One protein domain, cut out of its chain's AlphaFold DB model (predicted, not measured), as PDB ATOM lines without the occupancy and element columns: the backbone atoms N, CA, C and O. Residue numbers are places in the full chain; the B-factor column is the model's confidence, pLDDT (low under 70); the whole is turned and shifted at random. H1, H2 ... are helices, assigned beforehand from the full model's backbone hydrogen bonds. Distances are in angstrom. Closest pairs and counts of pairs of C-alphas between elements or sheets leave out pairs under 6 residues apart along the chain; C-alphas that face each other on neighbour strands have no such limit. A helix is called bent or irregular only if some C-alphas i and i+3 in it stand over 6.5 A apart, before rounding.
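What this domain is: This is residues 2 to 54 of the 54 residues of an uncharacterized protein of Arundo donax (UniProt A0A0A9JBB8). Look for a long helical hairpin, H2 folding back into H3, with a short helix, H1, set across its open end and joined to H2 by residues 10 to 15. The hairpin is loosely closed: H2 kinks near residue 29, and H2 and H3 meet through few C-alpha pairs, while H1 touches neither of them. You have 53 printed residues with three named helices, H1, H2 and H3 in that order along the chain, and no named strand; the class is all helix. The whole is only just loose, close to compact, with a radius of gyration of the C-alphas of 12.4 A, and its outline is elongated, spanning 34 by 20 by 16 A.

How they stand to each other: Start at H1, residues 2 to 9, which touches no helix. It is apart from H2, residues 16 to 37. It is also apart from H3, residues 39 to 52, but only just, their closest C-alphas being 8.3 A apart. Go on to H2 and H3, which form a helical hairpin and touch, with 4 pairs of C-alphas within 8 A. Their closest C-alphas are those of Ile 34 and Leu 41, 6.8 A apart. Their lines stand at a shallow tilt of 9 degrees, opposite ways, and their centres are 11.0 A apart. In the backbone, every O i to N i+4 pair is within hydrogen-bond range in H1, against 16 of 18 in H2 and 8 of 10 in H3.

Where its parts are: Find C-alpha 2 at (441.087, 45.896, 675.886); from there H1 runs 10.7 A to C-alpha 9. After residues 10 to 15, find C-alpha 16 at (459.243, 46.578, 675.299), where H2 begins; it runs 29.7 A to C-alpha 37. On the way it has a kink of 49 degrees near residue 29, and it is irregular, but only just: C-alphas 29 and 32 are 7.0 A apart. Past Val 38, H3 runs 20.5 A from C-alpha 39 to C-alpha 52 at (451.574, 42.679, 671.808). H3 is neither bent nor irregular, but only just: C-alphas 40 and 43 are 6.4 A apart.

The domain as a whole: Look for the two C-alphas farthest apart at Leu 8 and Arg 36, 34.4 A from each other. The C-alphas of Tyr 2 and Arg 54, the first and last printed, are 13.6 A apart, and Arg 54 is the chain's last residue. The printed part has no cut. The link from H1 to H2 is short, and the one from H2 to H3 is tight. In the B-factor column the mean pLDDT of the printed part is 82.2; residues 2 to 4, 7, 12 to 14 and 16 are under 70, where the model's confidence is low.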
ATOM      1  N   TYR A   2     441.116  46.582 674.570       67.00
ATOM      2  CA  TYR A   2     441.087  45.896 675.886       67.00
ATOM      3  C   TYR A   2     442.451  45.494 676.488       67.00
ATOM      4  O   TYR A   2     442.567  45.288 677.690       67.00
ATOM      5  N   PHE A   3     443.504  45.386 675.679       67.12
ATOM      6  CA  PHE A   3     444.773  44.807 676.135       67.12
ATOM      7  C   PHE A   3     445.681  45.773 676.908       67.12
ATOM      8  O   PHE A   3     446.414  45.349 677.793       67.12
ATOM      9  N   HIS A   4     445.601  47.077 676.624       68.00
ATOM     10  CA  HIS A   4     446.273  48.095 677.440       68.00
ATOM     11  C   HIS A   4     445.707  48.116 678.864       68.00
ATOM     12  O   HIS A   4     446.470  48.195 679.819       68.00
ATOM     13  N   LEU A   5     444.386  47.939 678.999       73.81
ATOM     14  CA  LEU A   5     443.720  47.735 680.287       73.81
ATOM     15  C   LEU A   5     444.208  46.464 680.985       73.81
ATOM     16  O   LEU A   5     444.492  46.506 682.176       73.81
ATOM     17  N   LEU A   6     444.378  45.361 680.249       70.94
ATOM     18  CA  LEU A   6     444.934  44.128 680.809       70.94
ATOM     19  C   LEU A   6     446.368  44.344 681.329       70.94
ATOM     20  O   LEU A   6     446.669  43.988 682.462       70.94
ATOM     21  N   LYS A   7     447.244  44.987 680.542       67.75
ATOM     22  CA  LYS A   7     448.616  45.324 680.975       67.75
ATOM     23  C   LYS A   7     448.609  46.180 682.253       67.75
ATOM     24  O   LYS A   7     449.416  45.926 683.144       67.75
ATOM     25  N   LEU A   8     447.665  47.121 682.360       70.56
ATOM     26  CA  LEU A   8     447.462  47.957 683.545       70.56
ATOM     27  C   LEU A   8     446.988  47.138 684.761       70.56
ATOM     28  O   LEU A   8     447.558  47.267 685.839       70.56
ATOM     29  N   MET A   9     445.994  46.258 684.581       73.19
ATOM     30  CA  MET A   9     445.446  45.399 685.646       73.19
ATOM     31  C   MET A   9     446.494  44.464 686.253       73.19
ATOM     32  O   MET A   9     446.468  44.208 687.453       73.19
ATOM     33  N   TYR A  10     447.411  43.951 685.433       73.38
ATOM     34  CA  TYR A  10     448.444  43.015 685.883       73.38
ATOM     35  C   TYR A  10     449.734  43.699 686.357       73.38
ATOM     36  O   TYR A  10     450.721  43.001 686.589       73.38
ATOM     37  N   HIS A  11     449.762  45.034 686.483       72.06
ATOM     38  CA  HIS A  11     450.971  45.808 686.805       72.06
ATOM     39  C   HIS A  11     452.186  45.417 685.943       72.06
ATOM     40  O   HIS A  11     453.334  45.470 686.387       72.06
ATOM     41  N   ALA A  12     451.942  44.993 684.701       67.69
ATOM     42  CA  ALA A  12     453.020  44.594 683.817       67.69
ATOM     43  C   ALA A  12     453.770  45.865 683.387       67.69
ATOM     44  O   ALA A  12     453.124  46.783 682.869       67.69
ATOM     45  N   PRO A  13     455.105  45.941 683.559       68.12
ATOM     46  CA  PRO A  13     455.873  47.060 683.040       68.12
ATOM     47  C   PRO A  13     455.567  47.218 681.553       68.12
ATOM     48  O   PRO A  13     455.750  46.273 680.781       68.12
ATOM     49  N   VAL A  14     455.121  48.406 681.137       66.12
ATOM     50  CA  VAL A  14     454.852  48.736 679.724       66.12
ATOM     51  C   VAL A  14     456.178  48.990 678.994       66.12
ATOM     52  O   VAL A  14     456.334  49.937 678.231       66.12
ATOM     53  N   THR A  15     457.190  48.174 679.278       74.31
ATOM     54  CA  THR A  15     458.495  48.257 678.639       74.31
ATOM     55  C   THR A  15     458.594  47.151 677.600       74.31
ATOM     56  O   THR A  15     458.303  45.979 677.858       74.31
ATOM     57  N   SER A  16     459.026  47.527 676.396       69.50
ATOM     58  CA  SER A  16     459.243  46.578 675.299       69.50
ATOM     59  C   SER A  16     460.191  45.441 675.719       69.50
ATOM     60  O   SER A  16     459.929  44.276 675.428       69.50
ATOM     61  N   GLY A  17     461.217  45.752 676.525       79.81
ATOM     62  CA  GLY A  17     462.173  44.768 677.041       79.81
ATOM     63  C   GLY A  17     461.560  43.725 677.984       79.81
ATOM     64  O   GLY A  17     461.861  42.539 677.847       79.81
ATOM     65  N   TYR A  18     460.653  44.113 678.891       82.38
ATOM     66  CA  TYR A  18     459.973  43.152 679.771       82.38
ATOM     67  C   TYR A  18     459.129  42.171 678.951       82.38
ATOM     68  O   TYR A  18     459.215  40.954 679.117       82.38
ATOM     69  N   HIS A  19     458.364  42.697 677.996       79.06
ATOM     70  CA  HIS A  19     457.516  41.888 677.133       79.06
ATOM     71  C   HIS A  19     458.307  40.949 676.216       79.06
ATOM     72  O   HIS A  19     457.928  39.786 676.085       79.06
ATOM     73  N   GLN A  20     459.415  41.410 675.627       83.25
ATOM     74  CA  GLN A  20     460.308  40.558 674.836       83.25
ATOM     75  C   GLN A  20     460.892  39.416 675.673       83.25
ATOM     76  O   GLN A  20     460.877  38.268 675.234       83.25
ATOM     77  N   SER A  21     461.333  39.710 676.898       86.44
ATOM     78  CA  SER A  21     461.896  38.717 677.821       86.44
ATOM     79  C   SER A  21     460.884  37.623 678.177       86.44
ATOM     80  O   SER A  21     461.196  36.432 678.140       86.44
ATOM     81  N   VAL A  22     459.646  38.020 678.487       85.50
ATOM     82  CA  VAL A  22     458.556  37.089 678.814       85.50
ATOM     83  C   VAL A  22     458.197  36.221 677.607       85.50
ATOM     84  O   VAL A  22     458.122  34.998 677.733       85.50
ATOM     85  N   TRP A  23     458.041  36.822 676.423       85.56
ATOM     86  CA  TRP A  23     457.751  36.073 675.198       85.56
ATOM     87  C   TRP A  23     458.882  35.131 674.792       85.56
ATOM     88  O   TRP A  23     458.595  34.032 674.325       85.56
ATOM     89  N   ALA A  24     460.142  35.511 675.007       88.75
ATOM     90  CA  ALA A  24     461.286  34.640 674.759       88.75
ATOM     91  C   ALA A  24     461.248  33.397 675.661       88.75
ATOM     92  O   ALA A  24     461.419  32.279 675.176       88.75
ATOM     93  N   ARG A  25     460.940  33.574 676.953       91.44
ATOM     94  CA  ARG A  25     460.843  32.467 677.915       91.44
ATOM     95  C   ARG A  25     459.679  31.524 677.602       91.44
ATOM     96  O   ARG A  25     459.849  30.308 677.650       91.44
ATOM     97  N   ILE A  26     458.518  32.073 677.239       88.69
ATOM     98  CA  ILE A  26     457.357  31.283 676.796       88.69
ATOM     99  C   ILE A  26     457.687  30.550 675.492       88.69
ATOM    100  O   ILE A  26     457.458  29.350 675.387       88.69
ATOM    101  N   GLY A  27     458.267  31.247 674.513       89.25
ATOM    102  CA  GLY A  27     458.636  30.677 673.219       89.25
ATOM    103  C   GLY A  27     459.606  29.510 673.358       89.25
ATOM    104  O   GLY A  27     459.383  28.468 672.753       89.25
ATOM    105  N   GLN A  28     460.623  29.625 674.215       91.62
ATOM    106  CA  GLN A  28     461.564  28.531 674.479       91.62
ATOM    107  C   GLN A  28     460.876  27.257 674.982       91.62
ATOM    108  O   GLN A  28     461.241  26.161 674.563       91.62
ATOM    109  N   ALA A  29     459.879  27.396 675.858       93.25
ATOM    110  CA  ALA A  29     459.161  26.255 676.412       93.25
ATOM    111  C   ALA A  29     458.115  25.692 675.439       93.25
ATOM    112  O   ALA A  29     457.959  24.480 675.346       93.25
ATOM    113  N   VAL A  30     457.389  26.555 674.724       89.56
ATOM    114  CA  VAL A  30     456.168  26.168 673.999       89.56
ATOM    115  C   VAL A  30     456.426  25.899 672.510       89.56
ATOM    116  O   VAL A  30     455.789  25.008 671.942       89.56
ATOM    117  N   ASN A  31     457.384  26.583 671.870       90.12
ATOM    118  CA  ASN A  31     457.654  26.417 670.434       90.12
ATOM    119  C   ASN A  31     457.944  24.967 670.016       90.12
ATOM    120  O   ASN A  31     457.379  24.543 669.009       90.12
ATOM    121  N   PRO A  32     458.753  24.171 670.748       92.31
ATOM    122  CA  PRO A  32     459.007  22.783 670.365       92.31
ATOM    123  C   PRO A  32     457.722  21.949 670.259       92.31
ATOM    124  O   PRO A  32     457.580  21.140 669.343       92.31
ATOM    125  N   TYR A  33     456.758  22.181 671.155       92.94
ATOM    126  CA  TYR A  33     455.463  21.499 671.135       92.94
ATOM    127  C   TYR A  33     454.570  22.011 670.007       92.94
ATOM    128  O   TYR A  33     453.922  21.216 669.328       92.94
ATOM    129  N   ILE A  34     454.571  23.322 669.753       91.00
ATOM    130  CA  ILE A  34     453.806  23.906 668.645       91.00
ATOM    131  C   ILE A  34     454.287  23.347 667.312       91.00
ATOM    132  O   ILE A  34     453.475  22.866 666.526       91.00
ATOM    133  N   TYR A  35     455.600  23.347 667.072       91.19
ATOM    134  CA  TYR A  35     456.164  22.820 665.833       91.19
ATOM    135  C   TYR A  35     455.871  21.333 665.643       91.19
ATOM    136  O   TYR A  35     455.692  20.891 664.511       91.19
ATOM    137  N   ARG A  36     455.798  20.567 666.737       93.69
ATOM    138  CA  ARG A  36     455.594  19.119 666.684       93.69
ATOM    139  C   ARG A  36     454.134  18.699 666.539       93.69
ATOM    140  O   ARG A  36     453.869  17.714 665.859       93.69
ATOM    141  N   TYR A  37     453.205  19.407 667.177       94.38
ATOM    142  CA  TYR A  37     451.812  18.957 667.287       94.38
ATOM    143  C   TYR A  37     450.812  19.867 666.575       94.38
ATOM    144  O   TYR A  37     449.786  19.390 666.099       94.38
ATOM    145  N   VAL A  38     451.085  21.170 666.501       94.00
ATOM    146  CA  VAL A  38     450.110  22.175 666.049       94.00
ATOM    147  C   VAL A  38     450.779  23.306 665.248       94.00
ATOM    148  O   VAL A  38     450.647  24.482 665.593       94.00
ATOM    149  N   PRO A  39     451.490  22.999 664.142       90.38
ATOM    150  CA  PRO A  39     452.293  23.983 663.408       90.38
ATOM    151  C   PRO A  39     451.461  25.124 662.800       90.38
ATOM    152  O   PRO A  39     451.984  26.219 662.589       90.38
ATOM    153  N   PHE A  40     450.162  24.903 662.574       91.12
ATOM    154  CA  PHE A  40     449.218  25.925 662.116       91.12
ATOM    155  C   PHE A  40     449.026  27.068 663.129       91.12
ATOM    156  O   PHE A  40     448.631  28.163 662.734       91.12
ATOM    157  N   LEU A  41     449.355  26.861 664.413       90.00
ATOM    158  CA  LEU A  41     449.296  27.910 665.435       90.00
ATOM    159  C   LEU A  41     450.447  28.923 665.346       90.00
ATOM    160  O   LEU A  41     450.350  29.991 665.946       90.00
ATOM    161  N   ASN A  42     451.498  28.664 664.562       87.75
ATOM    162  CA  ASN A  42     452.591  29.630 664.397       87.75
ATOM    163  C   ASN A  42     452.108  30.978 663.842       87.75
ATOM    164  O   ASN A  42     452.539  32.033 664.310       87.75
ATOM    165  N   MET A  43     451.189  30.954 662.873       89.12
ATOM    166  CA  MET A  43     450.595  32.154 662.276       89.12
ATOM    167  C   MET A  43     449.835  33.013 663.307       89.12
ATOM    168  O   MET A  43     450.211  34.175 663.495       89.12
ATOM    169  N   PRO A  44     448.814  32.491 664.021       90.00
ATOM    170  CA  PRO A  44     448.086  33.281 665.011       90.00
ATOM    171  C   PRO A  44     448.963  33.697 666.200       90.00
ATOM    172  O   PRO A  44     448.829  34.824 666.673       90.00
ATOM    173  N   ILE A  45     449.911  32.864 666.647       88.12
ATOM    174  CA  ILE A  45     450.834  33.226 667.738       88.12
ATOM    175  C   ILE A  45     451.734  34.395 667.327       88.12
ATOM    176  O   ILE A  45     451.880  35.354 668.085       88.12
ATOM    177  N   THR A  46     452.266  34.376 666.102       87.50
ATOM    178  CA  THR A  46     453.085  35.480 665.578       87.50
ATOM    179  C   THR A  46     452.272  36.772 665.460       87.50
ATOM    180  O   THR A  46     452.778  37.855 665.758       87.50
ATOM    181  N   ALA A  47     450.998  36.682 665.060       88.56
ATOM    182  CA  ALA A  47     450.106  37.838 664.992       88.56
ATOM    183  C   ALA A  47     449.869  38.458 666.380       88.56
ATOM    184  O   ALA A  47     449.987  39.675 666.537       88.56
ATOM    185  N   VAL A  48     449.618  37.624 667.396       85.44
ATOM    186  CA  VAL A  48     449.461  38.073 668.788       85.44
ATOM    187  C   VAL A  48     450.760  38.680 669.318       85.44
ATOM    188  O   VAL A  48     450.712  39.746 669.923       85.44
ATOM    189  N   GLN A  49     451.920  38.077 669.047       84.19
ATOM    190  CA  GLN A  49     453.221  38.620 669.458       84.19
ATOM    191  C   GLN A  49     453.501  39.996 668.843       84.19
ATOM    192  O   GLN A  49     453.881  40.924 669.556       84.19
ATOM    193  N   ARG A  50     453.279  40.162 667.534       84.56
ATOM    194  CA  ARG A  50     453.469  41.456 666.854       84.56
ATOM    195  C   ARG A  50     452.510  42.518 667.369       84.56
ATOM    196  O   ARG A  50     452.909  43.664 667.537       84.56
ATOM    197  N   TRP A  51     451.261  42.142 667.622       80.44
ATOM    198  CA  TRP A  51     450.275  43.048 668.197       80.44
ATOM    199  C   TRP A  51     450.594  43.408 669.654       80.44
ATOM    200  O   TRP A  51     450.352  44.534 670.068       80.44
ATOM    201  N   TRP A  52     451.178  42.480 670.415       74.38
ATOM    202  CA  TRP A  52     451.574  42.679 671.808       74.38
ATOM    203  C   TRP A  52     452.765  43.630 671.980       74.38
ATOM    204  O   TRP A  52     452.827  44.369 672.969       74.38
ATOM    205  N   LEU A  53     453.725  43.551 671.056       73.19
ATOM    206  CA  LEU A  53     454.939  44.373 671.023       73.19
ATOM    207  C   LEU A  53     454.707  45.776 670.438       73.19
ATOM    208  O   LEU A  53     455.637  46.582 670.433       73.19
ATOM    209  N   ARG A  54     453.498  46.044 669.941       70.50
ATOM    210  CA  ARG A  54     453.039  47.359 669.492       70.50
ATOM    211  C   ARG A  54     452.454  48.152 670.657       70.50
ATOM    212  O   ARG A  54     452.576  49.389 670.591       70.50
TER     213      ARG A  54